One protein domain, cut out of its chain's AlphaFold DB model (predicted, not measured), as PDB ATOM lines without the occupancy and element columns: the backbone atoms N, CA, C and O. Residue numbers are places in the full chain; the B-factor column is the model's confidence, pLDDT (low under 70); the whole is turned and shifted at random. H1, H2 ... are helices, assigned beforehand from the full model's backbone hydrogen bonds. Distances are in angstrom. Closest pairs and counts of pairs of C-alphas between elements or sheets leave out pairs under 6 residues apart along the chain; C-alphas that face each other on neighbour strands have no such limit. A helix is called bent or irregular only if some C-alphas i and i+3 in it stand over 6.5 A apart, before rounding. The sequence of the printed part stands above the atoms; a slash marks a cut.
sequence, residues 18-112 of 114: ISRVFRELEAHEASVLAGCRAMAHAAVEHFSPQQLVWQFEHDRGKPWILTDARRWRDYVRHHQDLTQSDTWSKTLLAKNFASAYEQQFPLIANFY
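What this domain is: This is residues 18 to 112 of the 114 residues of an uncharacterized protein of Pseudomonas coronafaciens pv. zizaniae (UniProt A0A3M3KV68). Two long helices, H1 and H4, run side by side in opposite ways and cross at a narrow angle, and at one end of this pair a loose head of two shorter helices, H2 and H3, extends the rod. H2 and H3 stand nearly square to each other with few contacts, and at the head's far tip residues 63 to 70 stick out, while the corner where H3 turns into H4, residues 79 to 87, also stands free. The printed part has 95 residues with four named helices, H1, H2, H3 and H4 in this order along the chain, and no named strand; the class is all helix. The whole is extended, with a radius of gyration of the C-alphas of 19.1 A and spans of 66 by 23 by 17 A.

Where its parts are: H1 covers residues 18 to 46, 41.8 A from first to last C-alpha, and begins with C-alpha 18 at (223.657, 263.506, 237.334). H2 covers residues 49 to 60. H3 covers residues 68 to 84, 24.4 A long, with C-alpha 68 at (194.276, 214.956, 257.359). H4 covers residues 87 to 110, 33.7 A long, and ends with C-alpha 110 at (209.754, 258.045, 231.571). H4 is irregular, but only just: C-alphas 103 and 106 are 6.7 A apart.

How they stand to each other: H1 and H4 touch, with 42 pairs of C-alphas within 8 A; the closest are those of Gly 35 and Phe 97, 4.0 A apart. They run opposite ways at a shallow tilt of 34.9 degrees, only just short of steep. H1 and H2 are close but not clearly touching, their closest C-alphas being those of His 46 and Leu 52 at 7.5 A, and they run the same way at a steep tilt of 63 degrees. H2 and H3 are close but not clearly touching and about perpendicular at 82 degrees; the closest C-alphas are those of Phe 56 and Asp 74, 7.1 A apart. H3 and H4 are close but not clearly touching, with the closest C-alphas, those of Leu 82 and Trp 88, 6.5 A apart. Their tilt of 67 degrees is steep, only just short of about perpendicular, and they run the same way. H1 and H3 are apart, and so are H2 and H4. In H1, H2 and H3 every O i to N i+4 pair is within hydrogen-bond range; in H4 16 of 20 are.

The domain as a whole: The two C-alphas farthest apart are those of Ile 18 and Trp 64, at 67.0 A, while the first and last printed C-alphas, of Ile 18 and Tyr 112, are 14.5 A apart. The printed part has no cut. The links H1 to H2 and H3 to H4 are tight, and the link H2 to H3, with 7 residues, is short. The mean pLDDT of the printed part is 86.0; residues 111 to 112 are under 70.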
ATOM      1  N   ILE A  18     223.761 263.902 235.922       86.00
ATOM      2  CA  ILE A  18     223.657 263.506 237.334       86.00
ATOM      3  C   ILE A  18     222.186 263.335 237.735       86.00
ATOM      4  O   ILE A  18     221.799 262.287 238.245       86.00
ATOM      5  N   SER A  19     221.343 264.326 237.439       86.19
ATOM      6  CA  SER A  19     219.914 264.276 237.777       86.19
ATOM      7  C   SER A  19     219.197 263.119 237.083       86.19
ATOM      8  O   SER A  19     218.289 262.522 237.651       86.19
ATOM      9  N   ARG A  20     219.596 262.786 235.850       85.00
ATOM     10  CA  ARG A  20     219.056 261.635 235.128       85.00
ATOM     11  C   ARG A  20     219.434 260.319 235.810       85.00
ATOM     12  O   ARG A  20     218.552 259.494 236.001       85.00
ATOM     13  N   VAL A  21     220.694 260.154 236.211       87.25
ATOM     14  CA  VAL A  21     221.161 258.940 236.901       87.25
ATOM     15  C   VAL A  21     220.451 258.754 238.245       87.25
ATOM     16  O   VAL A  21     220.019 257.647 238.544       87.25
ATOM     17  N   PHE A  22     220.264 259.822 239.029       89.00
ATOM     18  CA  PHE A  22     219.499 259.739 240.282       89.00
ATOM     19  C   PHE A  22     218.052 259.293 240.046       89.00
ATOM     20  O   PHE A  22     217.569 258.407 240.743       89.00
ATOM     21  N   ARG A  23     217.382 259.826 239.019       85.81
ATOM     22  CA  ARG A  23     216.018 259.400 238.667       85.81
ATOM     23  C   ARG A  23     215.951 257.955 238.182       85.81
ATOM     24  O   ARG A  23     215.030 257.231 238.542       85.81
ATOM     25  N   GLU A  24     216.912 257.525 237.367       88.94
ATOM     26  CA  GLU A  24     217.000 256.129 236.922       88.94
ATOM     27  C   GLU A  24     217.216 255.182 238.117       88.94
ATOM     28  O   GLU A  24     216.625 254.101 238.151       88.94
ATOM     29  N   LEU A  25     217.985 255.605 239.128       92.38
ATOM     30  CA  LEU A  25     218.162 254.858 240.374       92.38
ATOM     31  C   LEU A  25     216.862 254.785 241.190       92.38
ATOM     32  O   LEU A  25     216.462 253.693 241.586       92.38
ATOM     33  N   GLU A  26     216.169 255.909 241.390       90.31
ATOM     34  CA  GLU A  26     214.873 255.941 242.086       90.31
ATOM     35  C   GLU A  26     213.835 255.041 241.389       90.31
ATOM     36  O   GLU A  26     213.130 254.260 242.037       90.31
ATOM     37  N   ALA A  27     213.775 255.088 240.054       88.94
ATOM     38  CA  ALA A  27     212.908 254.225 239.253       88.94
ATOM     39  C   ALA A  27     213.265 252.742 239.408       88.94
ATOM     40  O   ALA A  27     212.371 251.892 239.498       88.94
ATOM     41  N   HIS A  28     214.557 252.421 239.469       91.50
ATOM     42  CA  HIS A  28     215.031 251.066 239.713       91.50
ATOM     43  C   HIS A  28     214.604 250.561 241.097       91.50
ATOM     44  O   HIS A  28     214.001 249.491 241.181       91.50
ATOM     45  N   GLU A  29     214.833 251.329 242.165       93.12
ATOM     46  CA  GLU A  29     214.463 250.945 243.536       93.12
ATOM     47  C   GLU A  29     212.957 250.688 243.678       93.12
ATOM     48  O   GLU A  29     212.537 249.653 244.210       93.12
ATOM     49  N   ALA A  30     212.134 251.592 243.144       93.00
ATOM     50  CA  ALA A  30     210.685 251.444 243.163       93.00
ATOM     51  C   ALA A  30     210.224 250.188 242.400       93.00
ATOM     52  O   ALA A  30     209.356 249.445 242.873       93.00
ATOM     53  N   SER A  31     210.843 249.911 241.251       90.31
ATOM     54  CA  SER A  31     210.515 248.751 240.415       90.31
ATOM     55  C   SER A  31     210.972 247.436 241.039       90.31
ATOM     56  O   SER A  31     210.238 246.449 240.990       90.31
ATOM     57  N   VAL A  32     212.142 247.408 241.686       94.62
ATOM     58  CA  VAL A  32     212.608 246.253 242.468       94.62
ATOM     59  C   VAL A  32     211.632 245.965 243.603       94.62
ATOM     60  O   VAL A  32     211.228 244.817 243.787       94.62
ATOM     61  N   LEU A  33     211.190 246.989 244.337       95.31
ATOM     62  CA  LEU A  33     210.226 246.815 245.420       95.31
ATOM     63  C   LEU A  33     208.877 246.280 244.911       95.31
ATOM     64  O   LEU A  33     208.280 245.407 245.547       95.31
ATOM     65  N   ALA A  34     208.403 246.766 243.762       91.62
ATOM     66  CA  ALA A  34     207.207 246.241 243.108       91.62
ATOM     67  C   ALA A  34     207.380 244.772 242.691       91.62
ATOM     68  O   ALA A  34     206.517 243.945 242.995       91.62
ATOM     69  N   GLY A  35     208.522 244.431 242.089       92.00
ATOM     70  CA  GLY A  35     208.903 243.058 241.767       92.00
ATOM     71  C   GLY A  35     208.890 242.147 242.995       92.00
ATOM     72  O   GLY A  35     208.279 241.079 242.975       92.00
ATOM     73  N   CYS A  36     209.503 242.582 244.098       93.69
ATOM     74  CA  CYS A  36     209.535 241.839 245.359       93.69
ATOM     75  C   CYS A  36     208.133 241.595 245.926       93.69
ATOM     76  O   CYS A  36     207.832 240.482 246.359       93.69
ATOM     77  N   ARG A  37     207.252 242.602 245.894       93.69
ATOM     78  CA  ARG A  37     205.856 242.442 246.327       93.69
ATOM     79  C   ARG A  37     205.103 241.448 245.449       93.69
ATOM     80  O   ARG A  37     204.439 240.568 245.986       93.69
ATOM     81  N   ALA A  38     205.222 241.557 244.127       92.62
ATOM     82  CA  ALA A  38     204.562 240.644 243.195       92.62
ATOM     83  C   ALA A  38     205.031 239.196 243.395       92.62
ATOM     84  O   ALA A  38     204.216 238.280 243.470       92.62
ATOM     85  N   MET A  39     206.339 239.002 243.564       92.12
ATOM     86  CA  MET A  39     206.933 237.712 243.903       92.12
ATOM     87  C   MET A  39     206.377 237.151 245.222       92.12
ATOM     88  O   MET A  39     205.991 235.985 245.268       92.12
ATOM     89  N   ALA A  40     206.298 237.967 246.279       91.50
ATOM     90  CA  ALA A  40     205.756 237.541 247.569       91.50
ATOM     91  C   ALA A  40     204.267 237.167 247.480       91.50
ATOM     92  O   ALA A  40     203.869 236.117 247.980       91.50
ATOM     93  N   HIS A  41     203.451 237.975 246.796       91.88
ATOM     94  CA  HIS A  41     202.037 237.670 246.567       91.88
ATOM     95  C   HIS A  41     201.849 236.380 245.769       91.88
ATOM     96  O   HIS A  41     201.041 235.539 246.152       91.88
ATOM     97  N   ALA A  42     202.626 236.189 244.702       88.75
ATOM     98  CA  ALA A  42     202.568 234.975 243.902       88.75
ATOM     99  C   ALA A  42     202.980 233.731 244.700       88.75
ATOM    100  O   ALA A  42     202.368 232.680 244.537       88.75
ATOM    101  N   ALA A  43     203.982 233.845 245.578       88.50
ATOM    102  CA  ALA A  43     204.362 232.759 246.474       88.50
ATOM    103  C   ALA A  43     203.213 232.398 247.427       88.50
ATOM    104  O   ALA A  43     202.851 231.229 247.531       88.50
ATOM    105  N   VAL A  44     202.601 233.393 248.078       89.88
ATOM    106  CA  VAL A  44     201.464 233.172 248.987       89.88
ATOM    107  C   VAL A  44     200.292 232.504 248.266       89.88
ATOM    108  O   VAL A  44     199.736 231.541 248.788       89.88
ATOM    109  N   GLU A  45     199.945 232.970 247.065       89.38
ATOM    110  CA  GLU A  45     198.846 232.404 246.275       89.38
ATOM    111  C   GLU A  45     199.139 230.960 245.845       89.38
ATOM    112  O   GLU A  45     198.300 230.072 245.999       89.38
ATOM    113  N   HIS A  46     200.362 230.698 245.374       86.06
ATOM    114  CA  HIS A  46     200.786 229.368 244.942       86.06
ATOM    115  C   HIS A  46     200.724 228.331 246.070       86.06
ATOM    116  O   HIS A  46     200.351 227.186 245.828       86.06
ATOM    117  N   PHE A  47     201.042 228.739 247.302       86.38
ATOM    118  CA  PHE A  47     200.953 227.887 248.490       86.38
ATOM    119  C   PHE A  47     199.602 227.977 249.211       86.38
ATOM    120  O   PHE A  47     199.470 227.478 250.334       86.38
ATOM    121  N   SER A  48     198.583 228.582 248.592       90.00
ATOM    122  CA  SER A  48     197.246 228.623 249.176       90.00
ATOM    123  C   SER A  48     196.668 227.203 249.310       90.00
ATOM    124  O   SER A  48     196.846 226.354 248.426       90.00
ATOM    125  N   PRO A  49     195.932 226.905 250.396       87.31
ATOM    126  CA  PRO A  49     195.321 225.592 250.574       87.31
ATOM    127  C   PRO A  49     194.379 225.206 249.429       87.31
ATOM    128  O   PRO A  49     194.325 224.031 249.070       87.31
ATOM    129  N   GLN A  50     193.647 226.167 248.843       88.31
ATOM    130  CA  GLN A  50     192.749 225.882 247.721       88.31
ATOM    131  C   GLN A  50     193.530 225.422 246.487       88.31
ATOM    132  O   GLN A  50     193.159 224.425 245.865       88.31
ATOM    133  N   GLN A  51     194.626 226.111 246.159       86.81
ATOM    134  CA  GLN A  51     195.436 225.796 244.988       86.81
ATOM    135  C   GLN A  51     196.182 224.472 245.152       86.81
ATOM    136  O   GLN A  51     196.185 223.660 244.228       86.81
ATOM    137  N   LEU A  52     196.721 224.198 246.344       89.38
ATOM    138  CA  LEU A  52     197.379 222.923 246.644       89.38
ATOM    139  C   LEU A  52     196.408 221.741 246.593       89.38
ATOM    140  O   LEU A  52     196.733 220.707 246.017       89.38
ATOM    141  N   VAL A  53     195.200 221.879 247.153       88.00
ATOM    142  CA  VAL A  53     194.181 220.820 247.076       88.00
ATOM    143  C   VAL A  53     193.804 220.545 245.624       88.00
ATOM    144  O   VAL A  53     193.793 219.385 245.217       88.00
ATOM    145  N   TRP A  54     193.546 221.593 244.840       87.69
ATOM    146  CA  TRP A  54     193.216 221.448 243.425       87.69
ATOM    147  C   TRP A  54     194.346 220.768 242.640       87.69
ATOM    148  O   TRP A  54     194.085 219.826 241.894       87.69
ATOM    149  N   GLN A  55     195.602 221.176 242.855       86.56
ATOM    150  CA  GLN A  55     196.760 220.548 242.214       86.56
ATOM    151  C   GLN A  55     196.911 219.080 242.616       86.56
ATOM    152  O   GLN A  55     197.092 218.225 241.757       86.56
ATOM    153  N   PHE A  56     196.780 218.743 243.903       89.19
ATOM    154  CA  PHE A  56     196.898 217.353 244.350       89.19
ATOM    155  C   PHE A  56     195.788 216.468 243.782       89.19
ATOM    156  O   PHE A  56     196.048 215.316 243.432       89.19
ATOM    157  N   GLU A  57     194.563 216.986 243.680       87.75
ATOM    158  CA  GLU A  57     193.456 216.272 243.042       87.75
ATOM    159  C   GLU A  57     193.677 216.098 241.534       87.75
ATOM    160  O   GLU A  57     193.356 215.031 241.008       87.75
ATOM    161  N   HIS A  58     194.251 217.099 240.857       86.50
ATOM    162  CA  HIS A  58     194.581 217.038 239.434       86.50
ATOM    163  C   HIS A  58     195.709 216.036 239.141       86.50
ATOM    164  O   HIS A  58     195.540 215.147 238.309       86.50
ATOM    165  N   ASP A  59     196.825 216.127 239.864       84.88
ATOM    166  CA  ASP A  59     198.035 215.345 239.590       84.88
ATOM    167  C   ASP A  59     197.928 213.893 240.074       84.88
ATOM    168  O   ASP A  59     198.544 212.988 239.508       84.88
ATOM    169  N   ARG A  60     197.186 213.650 241.163       81.69
ATOM    170  CA  ARG A  60     197.175 212.352 241.873       81.69
ATOM    171  C   ARG A  60     195.803 211.688 241.917       81.69
ATOM    172  O   ARG A  60     195.684 210.570 242.423       81.69
ATOM    173  N   GLY A  61     194.779 212.364 241.403       80.56
ATOM    174  CA  GLY A  61     193.398 211.910 241.430       80.56
ATOM    175  C   GLY A  61     192.724 212.104 242.790       80.56
ATOM    176  O   GLY A  61     193.334 212.032 243.866       80.56
ATOM    177  N   LYS A  62     191.407 212.316 242.740       80.69
ATOM    178  CA  LYS A  62     190.574 212.486 243.930       80.69
ATOM    179  C   LYS A  62     190.499 211.175 244.730       80.69
ATOM    180  O   LYS A  62     190.069 210.155 244.188       80.69
ATOM    181  N   PRO A  63     190.893 211.159 246.016       76.56
ATOM    182  CA  PRO A  63     190.778 209.958 246.831       76.56
ATOM    183  C   PRO A  63     189.335 209.633 247.200       76.56
ATOM    184  O   PRO A  63     188.497 210.515 247.364       76.56
ATOM    185  N   TRP A  64     189.109 208.351 247.472       79.06
ATOM    186  CA  TRP A  64     187.867 207.848 248.055       79.06
ATOM    187  C   TRP A  64     187.740 208.200 249.544       79.06
ATOM    188  O   TRP A  64     186.634 208.393 250.038       79.06
ATOM    189  N   ILE A  65     188.870 208.314 250.258       81.88
ATOM    190  CA  ILE A  65     188.923 208.723 251.667       81.88
ATOM    191  C   ILE A  65     189.909 209.878 251.811       81.88
ATOM    192  O   ILE A  65     191.107 209.746 251.538       81.88
ATOM    193  N   LEU A  66     189.393 211.013 252.265       80.94
ATOM    194  CA  LEU A  66     190.138 212.248 252.430       80.94
ATOM    195  C   LEU A  66     190.401 212.443 253.929       80.94
ATOM    196  O   LEU A  66     189.504 212.808 254.679       80.94
ATOM    197  N   THR A  67     191.620 212.122 254.373       86.75
ATOM    198  CA  THR A  67     192.047 212.271 255.775       86.75
ATOM    199  C   THR A  67     193.133 213.332 255.908       86.75
ATOM    200  O   THR A  67     193.928 213.532 254.983       86.75
ATOM    201  N   ASP A  68     193.231 213.960 257.078       86.44
ATOM    202  CA  ASP A  68     194.276 214.956 257.359       86.44
ATOM    203  C   ASP A  68     195.683 214.358 257.243       86.44
ATOM    204  O   ASP A  68     196.584 214.963 256.665       86.44
ATOM    205  N   ALA A  69     195.857 213.102 257.666       88.25
ATOM    206  CA  ALA A  69     197.113 212.371 257.498       88.25
ATOM    207  C   ALA A  69     197.488 212.146 256.021       88.25
ATOM    208  O   ALA A  69     198.670 212.066 255.675       88.25
ATOM    209  N   ARG A  70     196.506 212.012 255.118       86.12
ATOM    210  CA  ARG A  70     196.770 211.942 253.673       86.12
ATOM    211  C   ARG A  70     197.168 213.311 253.129       86.12
ATOM    212  O   ARG A  70     198.191 213.382 252.461       86.12
ATOM    213  N   ARG A  71     196.439 214.376 253.486       86.44
ATOM    214  CA  ARG A  71     196.767 215.761 253.093       86.44
ATOM    215  C   ARG A  71     198.185 216.152 253.507       86.44
ATOM    216  O   ARG A  71     198.926 216.696 252.695       86.44
ATOM    217  N   TRP A  72     198.591 215.804 254.729       89.50
ATOM    218  CA  TRP A  72     199.952 216.049 255.210       89.50
ATOM    219  C   TRP A  72     201.008 215.311 254.380       89.50
ATOM    220  O   TRP A  72     201.986 215.912 253.948       89.50
ATOM    221  N   ARG A  73     200.799 214.020 254.092       90.62
ATOM    222  CA  ARG A  73     201.710 213.258 253.220       90.62
ATOM    223  C   ARG A  73     201.770 213.833 251.808       90.62
ATOM    224  O   ARG A  73     202.843 213.838 251.206       90.62
ATOM    225  N   ASP A  74     200.638 214.303 251.291       90.44
ATOM    226  CA  ASP A  74     200.581 214.902 249.966       90.44
ATOM    227  C   ASP A  74     201.393 216.202 249.906       90.44
ATOM    228  O   ASP A  74     202.215 216.345 248.994       90.44
ATOM    229  N   TYR A  75     201.260 217.051 250.930       90.56
ATOM    230  CA  TYR A  75     202.062 218.259 251.123       90.56
ATOM    231  C   TYR A  75     203.559 217.962 251.275       90.56
ATOM    232  O   TYR A  75     204.370 218.587 250.601       90.56
ATOM    233  N   VAL A  76     203.946 216.985 252.102       91.19
ATOM    234  CA  VAL A  76     205.364 216.631 252.307       91.19
ATOM    235  C   VAL A  76     206.036 216.234 250.991       91.19
ATOM    236  O   VAL A  76     207.152 216.672 250.724       91.19
ATOM    237  N   ARG A  77     205.358 215.450 250.144       89.62
ATOM    238  CA  ARG A  77     205.875 215.104 248.809       89.62
ATOM    239  C   ARG A  77     205.981 216.325 247.906       89.62
ATOM    240  O   ARG A  77     207.015 216.526 247.295       89.62
ATOM    241  N   HIS A  78     204.940 217.155 247.870       89.50
ATOM    242  CA  HIS A  78     204.971 218.397 247.098       89.50
ATOM    243  C   HIS A  78     206.144 219.295 247.512       89.50
ATOM    244  O   HIS A  78     206.871 219.788 246.661       89.50
ATOM    245  N   HIS A  79     206.392 219.441 248.815       88.75
ATOM    246  CA  HIS A  79     207.544 220.178 249.324       88.75
ATOM    247  C   HIS A  79     208.877 219.537 248.902       88.75
ATOM    248  O   HIS A  79     209.814 220.248 248.553       88.75
ATOM    249  N   GLN A  80     208.985 218.205 248.900       89.12
ATOM    250  CA  GLN A  80     210.179 217.514 248.396       89.12
ATOM    251  C   GLN A  80     210.419 217.815 246.910       89.12
ATOM    252  O   GLN A  80     211.526 218.222 246.559       89.12
ATOM    253  N   ASP A  81     209.386 217.701 246.074       86.81
ATOM    254  CA  ASP A  81     209.448 218.007 244.637       86.81
ATOM    255  C   ASP A  81     209.845 219.477 244.393       86.81
ATOM    256  O   ASP A  81     210.668 219.791 243.526       86.81
ATOM    257  N   LEU A  82     209.317 220.381 245.220       84.44
ATOM    258  CA  LEU A  82     209.650 221.802 245.221       84.44
ATOM    259  C   LEU A  82     211.129 222.038 245.568       84.44
ATOM    260  O   LEU A  82     211.808 222.801 244.897       84.44
ATOM    261  N   THR A  83     211.664 221.369 246.591       83.25
ATOM    262  CA  THR A  83     213.079 221.534 246.977       83.25
ATOM    263  C   THR A  83     214.066 220.878 246.014       83.25
ATOM    264  O   THR A  83     215.209 221.315 245.930       83.25
ATOM    265  N   GLN A  84     213.647 219.838 245.291       85.56
ATOM    266  CA  GLN A  84     214.499 219.159 244.311       85.56
ATOM    267  C   GLN A  84     214.506 219.863 242.954       85.56
ATOM    268  O   GLN A  84     215.477 219.740 242.206       85.56
ATOM    269  N   SER A  85     213.443 220.599 242.625       78.38
ATOM    270  CA  SER A  85     213.349 221.342 241.376       78.38
ATOM    271  C   SER A  85     213.613 222.828 241.600       78.38
ATOM    272  O   SER A  85     212.868 223.525 242.267       78.38
ATOM    273  N   ASP A  86     214.623 223.377 240.939       77.38
ATOM    274  CA  ASP A  86     214.789 224.836 240.832       77.38
ATOM    275  C   ASP A  86     213.684 225.501 239.983       77.38
ATOM    276  O   ASP A  86     213.657 226.715 239.775       77.38
ATOM    277  N   THR A  87     212.791 224.696 239.411       74.12
ATOM    278  CA  THR A  87     211.766 225.123 238.464       74.12
ATOM    279  C   THR A  87     210.794 226.107 239.104       74.12
ATOM    280  O   THR A  87     210.430 227.094 238.476       74.12
ATOM    281  N   TRP A  88     210.405 225.909 240.367       74.88
ATOM    282  CA  TRP A  88     209.453 226.815 241.015       74.88
ATOM    283  C   TRP A  88     210.059 228.205 241.265       74.88
ATOM    284  O   TRP A  88     209.397 229.212 241.018       74.88
ATOM    285  N   SER A  89     211.329 228.296 241.677       77.50
ATOM    286  CA  SER A  89     211.988 229.586 241.919       77.50
ATOM    287  C   SER A  89     212.217 230.339 240.602       77.50
ATOM    288  O   SER A  89     211.948 231.538 240.510       77.50
ATOM    289  N   LYS A  90     212.602 229.630 239.534       78.06
ATOM    290  CA  LYS A  90     212.813 230.210 238.196       78.06
ATOM    291  C   LYS A  90     211.511 230.590 237.489       78.06
ATOM    292  O   LYS A  90     211.452 231.620 236.826       78.06
ATOM    293  N   THR A  91     210.461 229.783 237.603       74.12
ATOM    294  CA  THR A  91     209.223 229.986 236.835       74.12
ATOM    295  C   THR A  91     208.172 230.781 237.600       74.12
ATOM    296  O   THR A  91     207.461 231.572 236.984       74.12
ATOM    297  N   LEU A  92     208.060 230.607 238.919       74.38
ATOM    298  CA  LEU A  92     207.066 231.307 239.732       74.38
ATOM    299  C   LEU A  92     207.636 232.608 240.300       74.38
ATOM    300  O   LEU A  92     207.039 233.664 240.122       74.38
ATOM    301  N   LEU A  93     208.797 232.570 240.954       79.38
ATOM    302  CA  LEU A  93     209.321 233.759 241.632       79.38
ATOM    303  C   LEU A  93     209.974 234.738 240.653       79.38
ATOM    304  O   LEU A  93     209.580 235.904 240.603       79.38
ATOM    305  N   ALA A  94     210.909 234.264 239.823       86.25
ATOM    306  CA  ALA A  94     211.634 235.146 238.908       86.25
ATOM    307  C   ALA A  94     210.723 235.752 237.829       86.25
ATOM    308  O   ALA A  94     210.868 236.925 237.499       86.25
ATOM    309  N   LYS A  95     209.729 235.000 237.332       89.56
ATOM    310  CA  LYS A  95     208.763 235.513 236.348       89.56
ATOM    311  C   LYS A  95     207.870 236.613 236.923       89.56
ATOM    312  O   LYS A  95     207.678 237.633 236.268       89.56
ATOM    313  N   ASN A  96     207.317 236.415 238.123       88.69
ATOM    314  CA  ASN A  96     206.441 237.413 238.743       88.69
ATOM    315  C   ASN A  96     207.222 238.665 239.161       88.69
ATOM    316  O   ASN A  96     206.724 239.775 238.980       88.69
ATOM    317  N   PHE A  97     208.465 238.499 239.628       91.50
ATOM    318  CA  PHE A  97     209.377 239.619 239.852       91.50
ATOM    319  C   PHE A  97     209.648 240.388 238.554       91.50
ATOM    320  O   PHE A  97     209.373 241.585 238.490       91.50
ATOM    321  N   ALA A  98     210.150 239.704 237.519       91.06
ATOM    322  CA  ALA A  98     210.553 240.328 236.262       91.06
ATOM    323  C   ALA A  98     209.376 241.039 235.588       91.06
ATOM    324  O   ALA A  98     209.501 242.198 235.212       91.06
ATOM    325  N   SER A  99     208.205 240.397 235.537       90.69
ATOM    326  CA  SER A  99     207.006 240.993 234.945       90.69
ATOM    327  C   SER A  99     206.602 242.295 235.636       90.69
ATOM    328  O   SER A  99     206.253 243.257 234.957       90.69
ATOM    329  N   ALA A 100     206.613 242.345 236.970       90.38
ATOM    330  CA  ALA A 100     206.242 243.558 237.696       90.38
ATOM    331  C   ALA A 100     207.332 244.637 237.602       90.38
ATOM    332  O   ALA A 100     207.014 245.816 237.458       90.38
ATOM    333  N   TYR A 101     208.606 244.240 237.623       92.12
ATOM    334  CA  TYR A 101     209.734 245.145 237.420       92.12
ATOM    335  C   TYR A 101     209.678 245.814 236.037       92.12
ATOM    336  O   TYR A 101     209.709 247.038 235.940       92.12
ATOM    337  N   GLU A 102     209.544 245.023 234.969       89.81
ATOM    338  CA  GLU A 102     209.527 245.503 233.581       89.81
ATOM    339  C   GLU A 102     208.307 246.376 233.273       89.81
ATOM    340  O   GLU A 102     208.383 247.251 232.415       89.81
ATOM    341  N   GLN A 103     207.192 246.179 233.981       89.69
ATOM    342  CA  GLN A 103     206.023 247.053 233.873       89.69
ATOM    343  C   GLN A 103     206.233 248.400 234.572       89.69
ATOM    344  O   GLN A 103     205.815 249.427 234.045       89.69
ATOM    345  N   GLN A 104     206.858 248.415 235.754       82.88
ATOM    346  CA  GLN A 104     207.000 249.629 236.566       82.88
ATOM    347  C   GLN A 104     208.186 250.497 236.134       82.88
ATOM    348  O   GLN A 104     208.078 251.723 236.145       82.88
ATOM    349  N   PHE A 105     209.289 249.891 235.695       87.56
ATOM    350  CA  PHE A 105     210.520 250.624 235.403       87.56
ATOM    351  C   PHE A 105     210.360 251.671 234.291       87.56
ATOM    352  O   PHE A 105     210.685 252.832 234.541       87.56
ATOM    353  N   PRO A 106     209.813 251.348 233.102       83.06
ATOM    354  CA  PRO A 106     209.655 252.333 232.036       83.06
ATOM    355  C   PRO A 106     208.644 253.417 232.398       83.06
ATOM    356  O   PRO A 106     208.825 254.561 231.993       83.06
ATOM    357  N   LEU A 107     207.598 253.071 233.161       80.50
ATOM    358  CA  LEU A 107     206.629 254.048 233.646       80.50
ATOM    359  C   LEU A 107     207.341 255.073 234.521       80.50
ATOM    360  O   LEU A 107     207.315 256.246 234.198       80.50
ATOM    361  N   ILE A 108     208.054 254.653 235.563       75.94
ATOM    362  CA  ILE A 108     208.675 255.590 236.508       75.94
ATOM    363  C   ILE A 108     209.852 256.336 235.865       75.94
ATOM    364  O   ILE A 108     210.001 257.535 236.078       75.94
ATOM    365  N   ALA A 109     210.655 255.668 235.034       76.31
ATOM    366  CA  ALA A 109     211.788 256.299 234.358       76.31
ATOM    367  C   ALA A 109     211.355 257.356 233.323       76.31
ATOM    368  O   ALA A 109     212.033 258.375 233.180       76.31
ATOM    369  N   ASN A 110     210.227 257.143 232.628       76.12
ATOM    370  CA  ASN A 110     209.754 258.045 231.571       76.12
ATOM    371  C   ASN A 110     208.673 259.038 232.028       76.12
ATOM    372  O   ASN A 110     208.490 260.051 231.362       76.12
ATOM    373  N   PHE A 111     207.965 258.802 233.139       64.38
ATOM    374  CA  PHE A 111     206.905 259.708 233.623       64.38
ATOM    375  C   PHE A 111     207.436 261.080 234.068       64.38
ATOM    376  O   PHE A 111     206.673 262.029 234.181       64.38
ATOM    377  N   TYR A 112     208.746 261.207 234.288       53.31
ATOM    378  CA  TYR A 112     209.403 262.470 234.644       53.31
ATOM    379  C   TYR A 112     210.176 263.098 233.470       53.31
ATOM    380  O   TYR A 112     211.121 263.858 233.690       53.31
TER     381      TYR A 112